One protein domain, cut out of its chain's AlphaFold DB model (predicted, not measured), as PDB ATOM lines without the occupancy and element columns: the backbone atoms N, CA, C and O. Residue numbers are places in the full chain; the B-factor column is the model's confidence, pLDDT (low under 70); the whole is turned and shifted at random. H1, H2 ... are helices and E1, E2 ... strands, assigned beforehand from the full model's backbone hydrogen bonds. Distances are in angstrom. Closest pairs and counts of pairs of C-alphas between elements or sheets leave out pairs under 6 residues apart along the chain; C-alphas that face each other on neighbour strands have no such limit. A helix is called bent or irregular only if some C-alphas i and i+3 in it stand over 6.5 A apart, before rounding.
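What this domain is: This is residues 230 to 359 of the 364 residues of an uncharacterized protein of Firmicutes bacterium HGW-Firmicutes-8 (UniProt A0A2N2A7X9). A sheet of four antiparallel strands forms a slab, with two helices, H1 and H2, covering one of its faces as a hairpin whose helices run along the strands. Beyond the sheet a small hairpin, E5 and E6, lies far from the helices, and its residues 351 to 356 stick out. The 130 printed residues hold eight named elements in the order E1 E2 H1 H2 E3 E4 E5 E6; the large sheet has the order E1 - E2 - E3 - E4, and the class is mixed, helices and strands. The whole is compact, with a radius of gyration of the C-alphas of 15.2 A and spans of 46 by 32 by 29 A.

Where its parts are: In the large sheet, E1 is residues 254 to 260, 20.7 A long, starting at C-alpha 254 (13.922, -5.401, -16.467). E2 is residues 266 to 273, 22.9 A; E3 is residues 323 to 331, 26.0 A; and E4 is residues 336 to 342, 19.9 A. H1 is residues 278 to 294, 24.3 A. H2 is residues 301 to 319, 25.9 A, and is irregular, with C-alphas 311 and 314 7.4 A apart and a kink of 50 degrees near residue 312. E5 is residues 349 to 351, 6.6 A, and E6 is residues 356 to 358, 6.2 A, ending at C-alpha 358 (-2.938, 7.834, -4.051).

How they stand to each other: The hairpin of E1 and E2 has N 257 and O 269 at 2.9 A. E2 and E3 are antiparallel, with N 268 and O 328 at 2.8 A. In the hairpin of E3 and E4, N 329 and O 338 are 2.8 A apart. H1 lies over E1 and E2 at a height of 8.7 A over the sheet; its closest C-alphas to E2 are those of Ala 280 and Val 273, 5.5 A apart. On the same face, H2 lies over E3 and E4 at a height of 9.7 A; its closest C-alphas to E4 are those of Pro 301 and Thr 340, 5.5 A apart. H1, with residues 287 to 294 alone, touches H2, with residues 304 to 308 alone; their closest C-alphas are those of Asn 294 and Leu 304, 6.9 A apart. These helices form a hairpin at a shallow tilt of 31 degrees, opposite ways. Every O i to N i+4 pair is within hydrogen-bond range in H1, and 13 of 15 are in H2. E5 and E6 form a hairpin, with N 358 and O 349 at 2.8 A; E5 is apart from E4.

The domain as a whole: The two C-alphas farthest apart, those of Tyr 318 and Gln 353, are 48.3 A apart. The printed part has no cut and no long link, but residues 230 to 253 have no named element. The mean pLDDT of the printed part is 89.5; residues 230 to 231 and residue 359 are under 70.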
ATOM      1  N   PRO A 230       5.916  -9.592 -25.187       65.00
ATOM      2  CA  PRO A 230       4.688  -9.815 -25.944       65.00
ATOM      3  C   PRO A 230       4.443  -8.717 -26.988       65.00
ATOM      4  O   PRO A 230       4.176  -7.563 -26.666       65.00
ATOM      5  N   ILE A 231       4.419  -9.110 -28.265       62.62
ATOM      6  CA  ILE A 231       4.186  -8.214 -29.414       62.62
ATOM      7  C   ILE A 231       2.751  -7.640 -29.421       62.62
ATOM      8  O   ILE A 231       2.485  -6.599 -30.022       62.62
ATOM      9  N   LYS A 232       1.795  -8.311 -28.758       76.12
ATOM     10  CA  LYS A 232       0.391  -7.880 -28.665       76.12
ATOM     11  C   LYS A 232      -0.062  -7.794 -27.216       76.12
ATOM     12  O   LYS A 232      -0.120  -8.801 -26.515       76.12
ATOM     13  N   LEU A 233      -0.463  -6.593 -26.814       84.75
ATOM     14  CA  LEU A 233      -1.095  -6.354 -25.523       84.75
ATOM     15  C   LEU A 233      -2.502  -6.980 -25.489       84.75
ATOM     16  O   LEU A 233      -3.231  -6.897 -26.486       84.75
ATOM     17  N   PRO A 234      -2.912  -7.590 -24.363       88.44
ATOM     18  CA  PRO A 234      -4.254  -8.133 -24.227       88.44
ATOM     19  C   PRO A 234      -5.309  -7.019 -24.226       88.44
ATOM     20  O   PRO A 234      -5.119  -5.952 -23.646       88.44
ATOM     21  N   GLN A 235      -6.451  -7.288 -24.858       87.94
ATOM     22  CA  GLN A 235      -7.611  -6.397 -24.834       87.94
ATOM     23  C   GLN A 235      -8.485  -6.744 -23.630       87.94
ATOM     24  O   GLN A 235      -9.007  -7.856 -23.543       87.94
ATOM     25  N   VAL A 236      -8.655  -5.791 -22.714       90.06
ATOM     26  CA  VAL A 236      -9.455  -5.968 -21.495       90.06
ATOM     27  C   VAL A 236     -10.561  -4.912 -21.466       90.06
ATOM     28  O   VAL A 236     -10.256  -3.719 -21.550       90.06
ATOM     29  N   PRO A 237     -11.845  -5.303 -21.352       86.75
ATOM     30  CA  PRO A 237     -12.952  -4.353 -21.339       86.75
ATOM     31  C   PRO A 237     -12.783  -3.272 -20.265       86.75
ATOM     32  O   PRO A 237     -12.603  -3.567 -19.086       86.75
ATOM     33  N   GLY A 238     -12.865  -2.007 -20.681       87.81
ATOM     34  CA  GLY A 238     -12.782  -0.860 -19.776       87.81
ATOM     35  C   GLY A 238     -11.368  -0.461 -19.344       87.81
ATOM     36  O   GLY A 238     -11.250   0.458 -18.537       87.81
ATOM     37  N   LEU A 239     -10.316  -1.094 -19.878       90.50
ATOM     38  CA  LEU A 239      -8.926  -0.708 -19.637       90.50
ATOM     39  C   LEU A 239      -8.216  -0.278 -20.925       90.50
ATOM     40  O   LEU A 239      -8.396  -0.863 -21.989       90.50
ATOM     41  N   SER A 240      -7.346   0.722 -20.796       90.44
ATOM     42  CA  SER A 240      -6.299   1.029 -21.773       90.44
ATOM     43  C   SER A 240      -4.963   0.696 -21.130       90.44
ATOM     44  O   SER A 240      -4.656   1.208 -20.055       90.44
ATOM     45  N   ILE A 241      -4.202  -0.198 -21.756       90.06
ATOM     46  CA  ILE A 241      -2.996  -0.781 -21.166       90.06
ATOM     47  C   ILE A 241      -1.795  -0.416 -22.033       90.06
ATOM     48  O   ILE A 241      -1.876  -0.456 -23.260       90.06
ATOM     49  N   ALA A 242      -0.686  -0.081 -21.382       88.06
ATOM     50  CA  ALA A 242       0.621   0.080 -21.995       88.06
ATOM     51  C   ALA A 242       1.677  -0.528 -21.064       88.06
ATOM     52  O   ALA A 242       1.552  -0.447 -19.843       88.06
ATOM     53  N   CYS A 243       2.700  -1.137 -21.648       85.56
ATOM     54  CA  CYS A 243       3.860  -1.681 -20.954       85.56
ATOM     55  C   CYS A 243       5.072  -1.410 -21.846       85.56
ATOM     56  O   CYS A 243       4.985  -1.542 -23.069       85.56
ATOM     57  N   THR A 244       6.171  -0.965 -21.247       83.12
ATOM     58  CA  THR A 244       7.425  -0.698 -21.949       83.12
ATOM     59  C   THR A 244       8.585  -1.087 -21.052       83.12
ATOM     60  O   THR A 244       8.507  -0.948 -19.831       83.12
ATOM     61  N   THR A 245       9.643  -1.587 -21.672       81.75
ATOM     62  CA  THR A 245      10.918  -1.909 -21.042       81.75
ATOM     63  C   THR A 245      12.011  -1.313 -21.918       81.75
ATOM     64  O   THR A 245      11.938  -1.376 -23.146       81.75
ATOM     65  N   GLN A 246      13.006  -0.682 -21.299       83.06
ATOM     66  CA  GLN A 246      14.139  -0.107 -22.013       83.06
ATOM     67  C   GLN A 246      15.419  -0.541 -21.315       83.06
ATOM     68  O   GLN A 246      15.696  -0.132 -20.193       83.06
ATOM     69  N   ALA A 247      16.207  -1.371 -21.994       84.94
ATOM     70  CA  ALA A 247      17.496  -1.787 -21.476       84.94
ATOM     71  C   ALA A 247      18.470  -0.595 -21.437       84.94
ATOM     72  O   ALA A 247      18.553   0.193 -22.379       84.94
ATOM     73  N   ALA A 248      19.229  -0.477 -20.346       81.44
ATOM     74  CA  ALA A 248      20.292   0.525 -20.217       81.44
ATOM     75  C   ALA A 248      21.535   0.200 -21.077       81.44
ATOM     76  O   ALA A 248      22.381   1.065 -21.300       81.44
ATOM     77  N   ARG A 249      21.655  -1.053 -21.527       81.31
ATOM     78  CA  ARG A 249      22.682  -1.584 -22.440       81.31
ATOM     79  C   ARG A 249      22.003  -2.446 -23.510       81.31
ATOM     80  O   ARG A 249      20.788  -2.384 -23.649       81.31
ATOM     81  N   GLU A 250      22.759  -3.255 -24.248       84.56
ATOM     82  CA  GLU A 250      22.221  -4.156 -25.272       84.56
ATOM     83  C   GLU A 250      21.141  -5.095 -24.706       84.56
ATOM     84  O   GLU A 250      20.108  -5.280 -25.339       84.56
ATOM     85  N   VAL A 251      21.328  -5.636 -23.497       88.06
ATOM     86  CA  VAL A 251      20.348  -6.496 -22.804       88.06
ATOM     87  C   VAL A 251      19.966  -5.931 -21.434       88.06
ATOM     88  O   VAL A 251      20.779  -5.275 -20.772       88.06
ATOM     89  N   GLY A 252      18.723  -6.174 -21.012       86.25
ATOM     90  CA  GLY A 252      18.132  -5.605 -19.795       86.25
ATOM     91  C   GLY A 252      17.921  -6.616 -18.667       86.25
ATOM     92  O   GLY A 252      17.740  -7.805 -18.918       86.25
ATOM     93  N   GLY A 253      17.923  -6.130 -17.423       89.31
ATOM     94  CA  GLY A 253      17.459  -6.873 -16.240       89.31
ATOM     95  C   GLY A 253      15.968  -6.676 -15.942       89.31
ATOM     96  O   GLY A 253      15.420  -7.370 -15.090       89.31
ATOM     97  N   ASP A 254      15.316  -5.772 -16.675       89.62
ATOM     98  CA  ASP A 254      13.922  -5.401 -16.467       89.62
ATOM     99  C   ASP A 254      13.002  -6.228 -17.356       89.62
ATOM    100  O   ASP A 254      13.264  -6.453 -18.544       89.62
ATOM    101  N   TYR A 255      11.863  -6.607 -16.799       87.50
ATOM    102  CA  TYR A 255      10.836  -7.330 -17.519       87.50
ATOM    103  C   TYR A 255       9.447  -6.889 -17.086       87.50
ATOM    104  O   TYR A 255       9.164  -6.704 -15.908       87.50
ATOM    105  N   CYS A 256       8.573  -6.712 -18.069       89.12
ATOM    106  CA  CYS A 256       7.174  -6.378 -17.872       89.12
ATOM    107  C   CYS A 256       6.349  -7.223 -18.839       89.12
ATOM    108  O   CYS A 256       6.648  -7.285 -20.033       89.12
ATOM    109  N   ASP A 257       5.324  -7.887 -18.312       89.75
ATOM    110  CA  ASP A 257       4.487  -8.798 -19.076       89.75
ATOM    111  C   ASP A 257       3.021  -8.727 -18.672       89.75
ATOM    112  O   ASP A 257       2.656  -8.457 -17.525       89.75
ATOM    113  N   LEU A 258       2.174  -8.977 -19.666       90.50
ATOM    114  CA  LEU A 258       0.729  -8.883 -19.583       90.50
ATOM    115  C   LEU A 258       0.117 -10.123 -20.227       90.50
ATOM    116  O   LEU A 258       0.356 -10.435 -21.400       90.50
ATOM    117  N   LEU A 259      -0.698 -10.838 -19.458       90.31
ATOM    118  CA  LEU A 259      -1.282 -12.109 -19.871       90.31
ATOM    119  C   LEU A 259      -2.709 -12.256 -19.350       90.31
ATOM    120  O   LEU A 259      -3.080 -11.656 -18.348       90.31
ATOM    121  N   ILE A 260      -3.521 -13.052 -20.039       90.50
ATOM    122  CA  ILE A 260      -4.878 -13.379 -19.597       90.50
ATOM    123  C   ILE A 260      -4.861 -14.786 -19.010       90.50
ATOM    124  O   ILE A 260      -4.433 -15.724 -19.682       90.50
ATOM    125  N   ASN A 261      -5.305 -14.930 -17.762       88.62
ATOM    126  CA  ASN A 261      -5.392 -16.239 -17.118       88.62
ATOM    127  C   ASN A 261      -6.653 -17.010 -17.561       88.62
ATOM    128  O   ASN A 261      -7.514 -16.487 -18.276       88.62
ATOM    129  N   ARG A 262      -6.803 -18.258 -17.096       88.69
ATOM    130  CA  ARG A 262      -7.966 -19.107 -17.420       88.69
ATOM    131  C   ARG A 262      -9.325 -18.493 -17.051       88.69
ATOM    132  O   ARG A 262     -10.320 -18.771 -17.714       88.69
ATOM    133  N   ASN A 263      -9.357 -17.622 -16.040       88.38
ATOM    134  CA  ASN A 263     -10.561 -16.951 -15.544       88.38
ATOM    135  C   ASN A 263     -10.865 -15.636 -16.287       88.38
ATOM    136  O   ASN A 263     -11.787 -14.924 -15.906       88.38
ATOM    137  N   LYS A 264     -10.125 -15.320 -17.364       89.00
ATOM    138  CA  LYS A 264     -10.200 -14.053 -18.117       89.00
ATOM    139  C   LYS A 264      -9.777 -12.811 -17.320       89.00
ATOM    140  O   LYS A 264     -10.065 -11.690 -17.741       89.00
ATOM    141  N   ASN A 265      -9.050 -13.002 -16.224       92.69
ATOM    142  CA  ASN A 265      -8.435 -11.915 -15.473       92.69
ATOM    143  C   ASN A 265      -7.101 -11.527 -16.117       92.69
ATOM    144  O   ASN A 265      -6.406 -12.364 -16.699       92.69
ATOM    145  N   LEU A 266      -6.742 -10.252 -15.995       93.38
ATOM    146  CA  LEU A 266      -5.474  -9.719 -16.479       93.38
ATOM    147  C   LEU A 266      -4.383  -9.943 -15.429       93.38
ATOM    148  O   LEU A 266      -4.424  -9.342 -14.360       93.38
ATOM    149  N   GLY A 267      -3.404 -10.779 -15.753       93.56
ATOM    150  CA  GLY A 267      -2.145 -10.909 -15.031       93.56
ATOM    151  C   GLY A 267      -1.148  -9.841 -15.477       93.56
ATOM    152  O   GLY A 267      -0.967  -9.619 -16.676       93.56
ATOM    153  N   ILE A 268      -0.506  -9.192 -14.510       93.44
ATOM    154  CA  ILE A 268       0.512  -8.157 -14.698       93.44
ATOM    155  C   ILE A 268       1.750  -8.600 -13.930       93.44
ATOM    156  O   ILE A 268       1.694  -8.710 -12.707       93.44
ATOM    157  N   ALA A 269       2.849  -8.855 -14.630       92.94
ATOM    158  CA  ALA A 269       4.125  -9.224 -14.034       92.94
ATOM    159  C   ALA A 269       5.151  -8.128 -14.317       92.94
ATOM    160  O   ALA A 269       5.304  -7.722 -15.466       92.94
ATOM    161  N   ILE A 270       5.850  -7.659 -13.287       93.12
ATOM    162  CA  ILE A 270       6.987  -6.746 -13.436       93.12
ATOM    163  C   ILE A 270       8.131  -7.303 -12.599       93.12
ATOM    164  O   ILE A 270       7.939  -7.619 -11.423       93.12
ATOM    165  N   CYS A 271       9.303  -7.452 -13.205       91.62
ATOM    166  CA  CYS A 271      10.515  -7.868 -12.521       91.62
ATOM    167  C   CYS A 271      11.690  -6.950 -12.845       91.62
ATOM    168  O   CYS A 271      11.744  -6.343 -13.914       91.62
ATOM    169  N   ASP A 272      12.614  -6.880 -11.897       93.94
ATOM    170  CA  ASP A 272      13.931  -6.274 -12.055       93.94
ATOM    171  C   ASP A 272      14.946  -7.205 -11.383       93.94
ATOM    172  O   ASP A 272      14.847  -7.511 -10.185       93.94
ATOM    173  N   VAL A 273      15.862  -7.729 -12.194       93.31
ATOM    174  CA  VAL A 273      16.926  -8.637 -11.776       93.31
ATOM    175  C   VAL A 273      18.167  -7.839 -11.399       93.31
ATOM    176  O   VAL A 273      18.680  -7.054 -12.192       93.31
ATOM    177  N   MET A 274      18.731  -8.139 -10.228       92.06
ATOM    178  CA  MET A 274      19.968  -7.528  -9.756       92.06
ATOM    179  C   MET A 274      21.105  -7.636 -10.787       92.06
ATOM    180  O   MET A 274      21.582  -8.725 -11.119       92.06
ATOM    181  N   GLY A 275      21.626  -6.480 -11.192       86.06
ATOM    182  CA  GLY A 275      22.797  -6.363 -12.057       86.06
ATOM    183  C   GLY A 275      22.449  -5.873 -13.459       86.06
ATOM    184  O   GLY A 275      21.379  -5.332 -13.704       86.06
ATOM    185  N   ILE A 276      23.401  -6.011 -14.384       81.56
ATOM    186  CA  ILE A 276      23.261  -5.580 -15.782       81.56
ATOM    187  C   ILE A 276      23.922  -6.595 -16.719       81.56
ATOM    188  O   ILE A 276      24.808  -7.347 -16.311       81.56
ATOM    189  N   GLY A 277      23.539  -6.578 -17.996       84.44
ATOM    190  CA  GLY A 277      24.149  -7.429 -19.016       84.44
ATOM    191  C   GLY A 277      23.581  -8.852 -19.044       84.44
ATOM    192  O   GLY A 277      22.455  -9.102 -18.618       84.44
ATOM    193  N   VAL A 278      24.368  -9.785 -19.583       87.88
ATOM    194  CA  VAL A 278      23.917 -11.150 -19.916       87.88
ATOM    195  C   VAL A 278      23.356 -11.931 -18.719       87.88
ATOM    196  O   VAL A 278      22.285 -12.514 -18.884       87.88
ATOM    197  N   PRO A 279      23.977 -11.939 -17.519       88.50
ATOM    198  CA  PRO A 279      23.445 -12.708 -16.391       88.50
ATOM    199  C   PRO A 279      22.023 -12.284 -16.003       88.50
ATOM    200  O   PRO A 279      21.143 -13.130 -15.868       88.50
ATOM    201  N   ALA A 280      21.770 -10.973 -15.916       89.69
ATOM    202  CA  ALA A 280      20.446 -10.444 -15.593       89.69
ATOM    203  C   ALA A 280      19.409 -10.818 -16.669       89.69
ATOM    204  O   ALA A 280      18.314 -11.279 -16.350       89.69
ATOM    205  N   ALA A 281      19.784 -10.721 -17.949       89.81
ATOM    206  CA  ALA A 281      18.914 -11.071 -19.070       89.81
ATOM    207  C   ALA A 281      18.537 -12.567 -19.120       89.81
ATOM    208  O   ALA A 281      17.421 -12.921 -19.519       89.81
ATOM    209  N   LEU A 282      19.434 -13.460 -18.685       90.00
ATOM    210  CA  LEU A 282      19.143 -14.893 -18.566       90.00
ATOM    211  C   LEU A 282      18.075 -15.157 -17.501       90.00
ATOM    212  O   LEU A 282      17.099 -15.857 -17.772       90.00
ATOM    213  N   PHE A 283      18.204 -14.542 -16.325       92.88
ATOM    214  CA  PHE A 283      17.202 -14.657 -15.263       92.88
ATOM    215  C   PHE A 283      15.868 -14.005 -15.633       92.88
ATOM    216  O   PHE A 283      14.816 -14.550 -15.292       92.88
ATOM    217  N   VAL A 284      15.881 -12.906 -16.398       91.19
ATOM    218  CA  VAL A 284      14.668 -12.353 -17.023       91.19
ATOM    219  C   VAL A 284      14.000 -13.398 -17.916       91.19
ATOM    220  O   VAL A 284      12.802 -13.634 -17.791       91.19
ATOM    221  N   SER A 285      14.765 -14.068 -18.781       90.69
ATOM    222  CA  SER A 285      14.234 -15.070 -19.715       90.69
ATOM    223  C   SER A 285      13.651 -16.290 -18.990       90.69
ATOM    224  O   SER A 285      12.577 -16.779 -19.350       90.69
ATOM    225  N   MET A 286      14.320 -16.758 -17.931       92.31
ATOM    226  CA  MET A 286      13.815 -17.825 -17.060       92.31
ATOM    227  C   MET A 286      12.526 -17.405 -16.347       92.31
ATOM    228  O   MET A 286      11.546 -18.149 -16.361       92.31
ATOM    229  N   THR A 287      12.502 -16.195 -15.780       92.69
ATOM    230  CA  THR A 287      11.325 -15.638 -15.099       92.69
ATOM    231  C   THR A 287      10.148 -15.509 -16.056       92.69
ATOM    232  O   THR A 287       9.050 -15.958 -15.737       92.69
ATOM    233  N   TYR A 288      10.376 -14.954 -17.248       90.62
ATOM    234  CA  TYR A 288       9.366 -14.843 -18.297       90.62
ATOM    235  C   TYR A 288       8.754 -16.202 -18.638       90.62
ATOM    236  O   TYR A 288       7.532 -16.357 -18.609       90.62
ATOM    237  N   THR A 289       9.605 -17.191 -18.917       90.75
ATOM    238  CA  THR A 289       9.171 -18.536 -19.316       90.75
ATOM    239  C   THR A 289       8.336 -19.172 -18.208       90.75
ATOM    240  O   THR A 289       7.213 -19.615 -18.446       90.75
ATOM    241  N   PHE A 290       8.826 -19.102 -16.968       93.62
ATOM    242  CA  PHE A 290       8.129 -19.634 -15.806       93.62
ATOM    243  C   PHE A 290       6.762 -18.974 -15.588       93.62
ATOM    244  O   PHE A 290       5.759 -19.662 -15.381       93.62
ATOM    245  N   VAL A 291       6.706 -17.638 -15.648       92.69
ATOM    246  CA  VAL A 291       5.464 -16.874 -15.495       92.69
ATOM    247  C   VAL A 291       4.476 -17.259 -16.591       92.69
ATOM    248  O   VAL A 291       3.322 -17.546 -16.282       92.69
ATOM    249  N   ARG A 292       4.903 -17.343 -17.854       89.50
ATOM    250  CA  ARG A 292       4.019 -17.707 -18.970       89.50
ATOM    251  C   ARG A 292       3.446 -19.116 -18.854       89.50
ATOM    252  O   ARG A 292       2.271 -19.305 -19.164       89.50
ATOM    253  N   GLU A 293       4.232 -20.075 -18.376       90.88
ATOM    254  CA  GLU A 293       3.783 -21.457 -18.178       90.88
ATOM    255  C   GLU A 293       2.812 -21.604 -16.997       90.88
ATOM    256  O   GLU A 293       1.849 -22.372 -17.068       90.88
ATOM    257  N   ASN A 294       3.027 -20.854 -15.913       92.81
ATOM    258  CA  ASN A 294       2.324 -21.084 -14.647       92.81
ATOM    259  C   ASN A 294       1.181 -20.098 -14.376       92.81
ATOM    260  O   ASN A 294       0.200 -20.464 -13.723       92.81
ATOM    261  N   ALA A 295       1.252 -18.865 -14.884       90.38
ATOM    262  CA  ALA A 295       0.291 -17.810 -14.556       90.38
ATOM    263  C   ALA A 295      -1.135 -18.103 -15.049       90.38
ATOM    264  O   ALA A 295      -2.101 -17.638 -14.448       90.38
ATOM    265  N   VAL A 296      -1.290 -18.917 -16.100       88.50
ATOM    266  CA  VAL A 296      -2.610 -19.349 -16.599       88.50
ATOM    267  C   VAL A 296      -3.366 -20.181 -15.558       88.50
ATOM    268  O   VAL A 296      -4.595 -20.105 -15.500       88.50
ATOM    269  N   ASN A 297      -2.638 -20.943 -14.736       86.31
ATOM    270  CA  ASN A 297      -3.184 -21.922 -13.796       86.31
ATOM    271  C   ASN A 297      -3.158 -21.470 -12.329       86.31
ATOM    272  O   ASN A 297      -3.691 -22.186 -11.486       86.31
ATOM    273  N   CYS A 298      -2.558 -20.318 -12.021       86.88
ATOM    274  CA  CYS A 298      -2.529 -19.770 -10.667       86.88
ATOM    275  C   CYS A 298      -3.719 -18.828 -10.450       86.88
ATOM    276  O   CYS A 298      -3.902 -17.863 -11.198       86.88
ATOM    277  N   ASP A 299      -4.513 -19.087  -9.409       86.00
ATOM    278  CA  ASP A 299      -5.699 -18.275  -9.104       86.00
ATOM    279  C   ASP A 299      -5.364 -17.058  -8.231       86.00
ATOM    280  O   ASP A 299      -6.087 -16.062  -8.256       86.00
ATOM    281  N   THR A 300      -4.256 -17.112  -7.480       92.38
ATOM    282  CA  THR A 300      -3.817 -16.017  -6.602       92.38
ATOM    283  C   THR A 300      -2.407 -15.542  -6.951       92.38
ATOM    284  O   THR A 300      -1.576 -16.353  -7.372       92.38
ATOM    285  N   PRO A 301      -2.084 -14.250  -6.743       94.44
ATOM    286  CA  PRO A 301      -0.744 -13.766  -7.041       94.44
ATOM    287  C   PRO A 301       0.345 -14.410  -6.172       94.44
ATOM    288  O   PRO A 301       1.419 -14.737  -6.673       94.44
ATOM    289  N   ASN A 302       0.045 -14.663  -4.894       95.31
ATOM    290  CA  ASN A 302       0.979 -15.257  -3.934       95.31
ATOM    291  C   ASN A 302       1.411 -16.676  -4.334       95.31
ATOM    292  O   ASN A 302       2.561 -17.056  -4.135       95.31
ATOM    293  N   GLU A 303       0.506 -17.459  -4.926       94.88
ATOM    294  CA  GLU A 303       0.823 -18.805  -5.410       94.88
ATOM    295  C   GLU A 303       1.902 -18.773  -6.501       94.88
ATOM    296  O   GLU A 303       2.871 -19.527  -6.425       94.88
ATOM    297  N   LEU A 304       1.770 -17.877  -7.489       95.50
ATOM    298  CA  LEU A 304       2.749 -17.762  -8.572       95.50
ATOM    299  C   LEU A 304       4.110 -17.296  -8.045       95.50
ATOM    300  O   LEU A 304       5.134 -17.854  -8.427       95.50
ATOM    301  N   VAL A 305       4.116 -16.289  -7.166       96.44
ATOM    302  CA  VAL A 305       5.350 -15.722  -6.602       96.44
ATOM    303  C   VAL A 305       6.111 -16.760  -5.774       96.44
ATOM    304  O   VAL A 305       7.321 -16.890  -5.946       96.44
ATOM    305  N   ASN A 306       5.426 -17.544  -4.934       96.12
ATOM    306  CA  ASN A 306       6.083 -18.594  -4.148       96.12
ATOM    307  C   ASN A 306       6.659 -19.696  -5.040       96.12
ATOM    308  O   ASN A 306       7.815 -20.067  -4.862       96.12
ATOM    309  N   LYS A 307       5.903 -20.155  -6.046       96.19
ATOM    310  CA  LYS A 307       6.395 -21.150  -7.009       96.19
ATOM    311  C   LYS A 307       7.609 -20.643  -7.791       96.19
ATOM    312  O   LYS A 307       8.562 -21.392  -7.986       96.19
ATOM    313  N   LEU A 308       7.590 -19.379  -8.221       95.81
ATOM    314  CA  LEU A 308       8.722 -18.752  -8.906       95.81
ATOM    315  C   LEU A 308       9.954 -18.712  -7.997       95.81
ATOM    316  O   LEU A 308      11.045 -19.075  -8.433       95.81
ATOM    317  N   ASN A 309       9.776 -18.303  -6.739       96.25
ATOM    318  CA  ASN A 309      10.859 -18.240  -5.766       96.25
ATOM    319  C   ASN A 309      11.445 -19.631  -5.494       96.25
ATOM    320  O   ASN A 309      12.648 -19.805  -5.611       96.25
ATOM    321  N   GLU A 310      10.617 -20.640  -5.217       96.25
ATOM    322  CA  GLU A 310      11.077 -22.025  -5.027       96.25
ATOM    323  C   GLU A 310      11.840 -22.560  -6.246       96.25
ATOM    324  O   GLU A 310      12.830 -23.274  -6.091       96.25
ATOM    325  N   HIS A 311      11.403 -22.196  -7.455       95.88
ATOM    326  CA  HIS A 311      12.024 -22.656  -8.690       95.88
ATOM    327  C   HIS A 311      13.381 -22.000  -8.973       95.88
ATOM    328  O   HIS A 311      14.299 -22.688  -9.416       95.88
ATOM    329  N   LEU A 312      13.510 -20.688  -8.745       95.75
ATOM    330  CA  LEU A 312      14.712 -19.921  -9.096       95.75
ATOM    331  C   LEU A 312      15.697 -19.729  -7.937       95.75
ATOM    332  O   LEU A 312      16.848 -19.363  -8.183       95.75
ATOM    333  N   PHE A 313      15.279 -19.963  -6.688       95.81
ATOM    334  CA  PHE A 313      16.105 -19.724  -5.502       95.81
ATOM    335  C   PHE A 313      17.478 -20.412  -5.563       95.81
ATOM    336  O   PHE A 313      18.463 -19.716  -5.331       95.81
ATOM    337  N   PRO A 314      17.614 -21.701  -5.944       95.75
ATOM    338  CA  PRO A 314      18.926 -22.349  -5.983       95.75
ATOM    339  C   PRO A 314      19.919 -21.666  -6.940       95.75
ATOM    340  O   PRO A 314      21.100 -21.530  -6.626       95.75
ATOM    341  N   GLN A 315      19.455 -21.217  -8.112       94.69
ATOM    342  CA  GLN A 315      20.293 -20.549  -9.112       94.69
ATOM    343  C   GLN A 315      20.616 -19.106  -8.710       94.69
ATOM    344  O   GLN A 315      21.735 -18.634  -8.930       94.69
ATOM    345  N   LEU A 316      19.650 -18.406  -8.113       93.50
ATOM    346  CA  LEU A 316      19.833 -17.052  -7.593       93.50
ATOM    347  C   LEU A 316      20.815 -17.042  -6.413       93.50
ATOM    348  O   LEU A 316      21.754 -16.250  -6.409       93.50
ATOM    349  N   GLU A 317      20.677 -17.982  -5.475       94.75
ATOM    350  CA  GLU A 317      21.589 -18.147  -4.339       94.75
ATOM    351  C   GLU A 317      23.010 -18.480  -4.811       94.75
ATOM    352  O   GLU A 317      23.967 -17.842  -4.377       94.75
ATOM    353  N   TYR A 318      23.152 -19.411  -5.763       92.88
ATOM    354  CA  TYR A 318      24.457 -19.775  -6.327       92.88
ATOM    355  C   TYR A 318      25.168 -18.595  -7.007       92.88
ATOM    356  O   TYR A 318      26.382 -18.441  -6.879       92.88
ATOM    357  N   SER A 319      24.423 -17.763  -7.736       89.94
ATOM    358  CA  SER A 319      24.972 -16.601  -8.450       89.94
ATOM    359  C   SER A 319      25.095 -15.343  -7.583       89.94
ATOM    360  O   SER A 319      25.644 -14.343  -8.046       89.94
ATOM    361  N   GLY A 320      24.608 -15.372  -6.337       92.44
ATOM    362  CA  GLY A 320      24.557 -14.204  -5.456       92.44
ATOM    363  C   GLY A 320      23.651 -13.087  -5.986       92.44
ATOM    364  O   GLY A 320      23.885 -11.917  -5.682       92.44
ATOM    365  N   GLN A 321      22.653 -13.428  -6.804       92.75
ATOM    366  CA  GLN A 321      21.703 -12.490  -7.399       92.75
ATOM    367  C   GLN A 321      20.329 -12.604  -6.734       92.75
ATOM    368  O   GLN A 321      19.999 -13.597  -6.092       92.75
ATOM    369  N   PHE A 322      19.499 -11.581  -6.908       94.62
ATOM    370  CA  PHE A 322      18.092 -11.614  -6.521       94.62
ATOM    371  C   PHE A 322      17.231 -10.967  -7.603       94.62
ATOM    372  O   PHE A 322      17.718 -10.200  -8.435       94.62
ATOM    373  N   ILE A 323      15.938 -11.274  -7.568       95.44
ATOM    374  CA  ILE A 323      14.934 -10.678  -8.444       95.44
ATOM    375  C   ILE A 323      13.949  -9.939  -7.555       95.44
ATOM    376  O   ILE A 323      13.377 -10.532  -6.640       95.44
ATOM    377  N   THR A 324      13.738  -8.656  -7.824       96.19
ATOM    378  CA  THR A 324      12.568  -7.965  -7.289       96.19
ATOM    379  C   THR A 324      11.400  -8.232  -8.222       96.19
ATOM    380  O   THR A 324      11.532  -8.129  -9.442       96.19
ATOM    381  N   PHE A 325      10.260  -8.624  -7.667       95.88
ATOM    382  CA  PHE A 325       9.129  -9.047  -8.482       95.88
ATOM    383  C   PHE A 325       7.813  -8.529  -7.930       95.88
ATOM    384  O   PHE A 325       7.591  -8.487  -6.720       95.88
ATOM    385  N   ILE A 326       6.906  -8.170  -8.825       95.00
ATOM    386  CA  ILE A 326       5.513  -7.931  -8.496       95.00
ATOM    387  C   ILE A 326       4.635  -8.653  -9.504       95.00
ATOM    388  O   ILE A 326       4.818  -8.543 -10.716       95.00
ATOM    389  N   TYR A 327       3.658  -9.384  -8.978       95.44
ATOM    390  CA  TYR A 327       2.619  -9.997  -9.784       95.44
ATOM    391  C   TYR A 327       1.255  -9.553  -9.278       95.44
ATOM    392  O   TYR A 327       0.985  -9.597  -8.076       95.44
ATOM    393  N   ALA A 328       0.406  -9.102 -10.194       94.12
ATOM    394  CA  ALA A 328      -0.938  -8.635  -9.907       94.12
ATOM    395  C   ALA A 328      -1.959  -9.300 -10.830       94.12
ATOM    396  O   ALA A 328      -1.672  -9.572 -11.992       94.12
ATOM    397  N   ILE A 329      -3.160  -9.536 -10.314       95.06
ATOM    398  CA  ILE A 329      -4.305 -10.058 -11.055       95.06
ATOM    399  C   ILE A 329      -5.427  -9.028 -10.953       95.06
ATOM    400  O   ILE A 329      -5.852  -8.672  -9.853       95.06
ATOM    401  N   TYR A 330      -5.895  -8.549 -12.103       93.56
ATOM    402  CA  TYR A 330      -7.041  -7.656 -12.231       93.56
ATOM    403  C   TYR A 330      -8.252  -8.412 -12.766       93.56
ATOM    404  O   TYR A 330      -8.201  -8.981 -13.861       93.56
ATOM    405  N   ASP A 331      -9.351  -8.367 -12.023       93.31
ATOM    406  CA  ASP A 331     -10.641  -8.884 -12.463       93.31
ATOM    407  C   ASP A 331     -11.455  -7.751 -13.128       93.31
ATOM    408  O   ASP A 331     -11.835  -6.780 -12.462       93.31
ATOM    409  N   PRO A 332     -11.747  -7.832 -14.441       90.69
ATOM    410  CA  PRO A 332     -12.502  -6.797 -15.143       90.69
ATOM    411  C   PRO A 332     -13.983  -6.725 -14.753       90.69
ATOM    412  O   PRO A 332     -14.606  -5.682 -14.972       90.69
ATOM    413  N   ALA A 333     -14.559  -7.793 -14.196       90.31
ATOM    414  CA  ALA A 333     -15.950  -7.822 -13.765       90.31
ATOM    415  C   ALA A 333     -16.135  -7.089 -12.430       90.31
ATOM    416  O   ALA A 333     -17.055  -6.279 -12.299       90.31
ATOM    417  N   THR A 334     -15.248  -7.329 -11.461       91.69
ATOM    418  CA  THR A 334     -15.311  -6.697 -10.128       91.69
ATOM    419  C   THR A 334     -14.543  -5.377 -10.050       91.69
ATOM    420  O   THR A 334     -14.828  -4.549  -9.186       91.69
ATOM    421  N   ARG A 335     -13.611  -5.146 -10.987       89.06
ATOM    422  CA  ARG A 335     -12.636  -4.041 -10.988       89.06
ATOM    423  C   ARG A 335     -11.681  -4.072  -9.795       89.06
ATOM    424  O   ARG A 335     -11.172  -3.028  -9.384       89.06
ATOM    425  N   GLU A 336     -11.432  -5.256  -9.247       89.75
ATOM    426  CA  GLU A 336     -10.470  -5.461  -8.169       89.75
ATOM    427  C   GLU A 336      -9.096  -5.837  -8.735       89.75
ATOM    428  O   GLU A 336      -8.986  -6.647  -9.655       89.75
ATOM    429  N   LEU A 337      -8.040  -5.237  -8.176       90.12
ATOM    430  CA  LEU A 337      -6.650  -5.608  -8.430       90.12
ATOM    431  C   LEU A 337      -6.062  -6.181  -7.142       90.12
ATOM    432  O   LEU A 337      -5.977  -5.477  -6.137       90.12
ATOM    433  N   VAL A 338      -5.619  -7.432  -7.190       92.50
ATOM    434  CA  VAL A 338      -4.917  -8.099  -6.087       92.50
ATOM    435  C   VAL A 338      -3.476  -8.322  -6.514       92.50
ATOM    436  O   VAL A 338      -3.243  -8.760  -7.638       92.50
ATOM    437  N   TYR A 339      -2.499  -8.038  -5.653       93.31
ATOM    438  CA  TYR A 339      -1.086  -8.206  -5.990       93.31
ATOM    439  C   TYR A 339      -0.273  -8.807  -4.846       93.31
ATOM    440  O   TYR A 339      -0.638  -8.707  -3.677       93.31
ATOM    441  N   THR A 340       0.863  -9.398  -5.203       95.31
ATOM    442  CA  THR A 340       1.922  -9.798  -4.276       95.31
ATOM    443  C   THR A 340       3.204  -9.096  -4.698       95.31
ATOM    444  O   THR A 340       3.587  -9.151  -5.866       95.31
ATOM    445  N   ASN A 341       3.843  -8.412  -3.751       93.62
ATOM    446  CA  ASN A 341       5.096  -7.700  -3.965       93.62
ATOM    447  C   ASN A 341       6.231  -8.433  -3.236       93.62
ATOM    448  O   ASN A 341       6.216  -8.543  -2.012       93.62
ATOM    449  N   ALA A 342       7.207  -8.916  -4.000       94.38
ATOM    450  CA  ALA A 342       8.426  -9.567  -3.541       94.38
ATOM    451  C   ALA A 342       9.624  -8.614  -3.707       94.38
ATOM    452  O   ALA A 342      10.505  -8.820  -4.539       94.38
ATOM    453  N   GLY A 343       9.623  -7.525  -2.934       91.69
ATOM    454  CA  GLY A 343      10.744  -6.581  -2.852       91.69
ATOM    455  C   GLY A 343      10.853  -5.567  -3.996       91.69
ATOM    456  O   GLY A 343      11.854  -4.860  -4.069       91.69
ATOM    457  N   HIS A 344       9.851  -5.467  -4.874       92.56
ATOM    458  CA  HIS A 344       9.801  -4.471  -5.946       92.56
ATOM    459  C   HIS A 344       9.218  -3.135  -5.464       92.56
ATOM    460  O   HIS A 344       8.553  -3.042  -4.426       92.56
ATOM    461  N   ASN A 345       9.420  -2.074  -6.248       87.00
ATOM    462  CA  ASN A 345       8.820  -0.773  -5.967       87.00
ATOM    463  C   ASN A 345       7.287  -0.865  -5.916       87.00
ATOM    464  O   ASN A 345       6.653  -1.597  -6.678       87.00
ATOM    465  N   GLN A 346       6.675  -0.122  -4.991       82.88
ATOM    466  CA  GLN A 346       5.225  -0.169  -4.806       82.88
ATOM    467  C   GLN A 346       4.486   0.434  -6.014       82.88
ATOM    468  O   GLN A 346       4.878   1.506  -6.487       82.88
ATOM    469  N   PRO A 347       3.383  -0.187  -6.478       83.25
ATOM    470  CA  PRO A 347       2.528   0.400  -7.498       83.25
ATOM    471  C   PRO A 347       1.999   1.761  -7.070       83.25
ATOM    472  O   PRO A 347       1.537   1.949  -5.941       83.25
ATOM    473  N   ILE A 348       1.997   2.699  -8.008       84.75
ATOM    474  CA  ILE A 348       1.472   4.038  -7.785       84.75
ATOM    475  C   ILE A 348       0.122   4.156  -8.487       84.75
ATOM    476  O   ILE A 348      -0.008   3.832  -9.665       84.75
ATOM    477  N   VAL A 349      -0.884   4.675  -7.779       85.00
ATOM    478  CA  VAL A 349      -2.189   4.972  -8.377       85.00
ATOM    479  C   VAL A 349      -2.351   6.472  -8.538       85.00
ATOM    480  O   VAL A 349      -2.266   7.234  -7.575       85.00
ATOM    481  N   TYR A 350      -2.643   6.903  -9.759       86.12
ATOM    482  CA  TYR A 350      -2.954   8.289 -10.074       86.12
ATOM    483  C   TYR A 350      -4.423   8.432 -10.458       86.12
ATOM    484  O   TYR A 350      -4.916   7.743 -11.351       86.12
ATOM    485  N   ARG A 351      -5.137   9.354  -9.805       87.56
ATOM    486  CA  ARG A 351      -6.523   9.671 -10.156       87.56
ATOM    487  C   ARG A 351      -6.580  10.989 -10.916       87.56
ATOM    488  O   ARG A 351      -6.633  12.056 -10.299       87.56
ATOM    489  N   ALA A 352      -6.669  10.893 -12.244       86.75
ATOM    490  CA  ALA A 352      -6.727  12.039 -13.156       86.75
ATOM    491  C   ALA A 352      -7.856  13.026 -12.821       86.75
ATOM    492  O   ALA A 352      -7.617  14.225 -12.777       86.75
ATOM    493  N   GLN A 353      -9.052  12.527 -12.476       88.00
ATOM    494  CA  GLN A 353     -10.203  13.363 -12.095       88.00
ATOM    495  C   GLN A 353      -9.916  14.309 -10.920       88.00
ATOM    496  O   GLN A 353     -10.538  15.356 -10.802       88.00
ATOM    497  N   THR A 354      -8.994  13.929 -10.033       88.56
ATOM    498  CA  THR A 354      -8.651  14.706  -8.832       88.56
ATOM    499  C   THR A 354      -7.241  15.290  -8.870       88.56
ATOM    500  O   THR A 354      -6.870  16.002  -7.943       88.56
ATOM    501  N   GLY A 355      -6.433  14.949  -9.881       88.06
ATOM    502  CA  GLY A 355      -5.020  15.328  -9.968       88.06
ATOM    503  C   GLY A 355      -4.147  14.812  -8.818       88.06
ATOM    504  O   GLY A 355      -3.143  15.436  -8.488       88.06
ATOM    505  N   ARG A 356      -4.537  13.718  -8.145       86.38
ATOM    506  CA  ARG A 356      -3.873  13.234  -6.922       86.38
ATOM    507  C   ARG A 356      -3.253  11.856  -7.109       86.38
ATOM    508  O   ARG A 356      -3.895  10.935  -7.617       86.38
ATOM    509  N   TRP A 357      -2.032  11.724  -6.599       80.12
ATOM    510  CA  TRP A 357      -1.377  10.448  -6.341       80.12
ATOM    511  C   TRP A 357      -1.963   9.829  -5.071       80.12
ATOM    512  O   TRP A 357      -1.890  10.413  -3.986       80.12
ATOM    513  N   LEU A 358      -2.559   8.649  -5.193       73.88
ATOM    514  CA  LEU A 358      -2.938   7.834  -4.051       73.88
ATOM    515  C   LEU A 358      -1.663   7.111  -3.611       73.88
ATOM    516  O   LEU A 358      -1.184   6.212  -4.295       73.88
ATOM    517  N   LYS A 359      -1.074   7.554  -2.494       58.19
ATOM    518  CA  LYS A 359       0.237   7.075  -2.015       58.19
ATOM    519  C   LYS A 359       0.299   5.569  -1.727       58.19
ATOM    520  O   LYS A 359       1.395   5.071  -1.507       58.19
TER     521      LYS A 359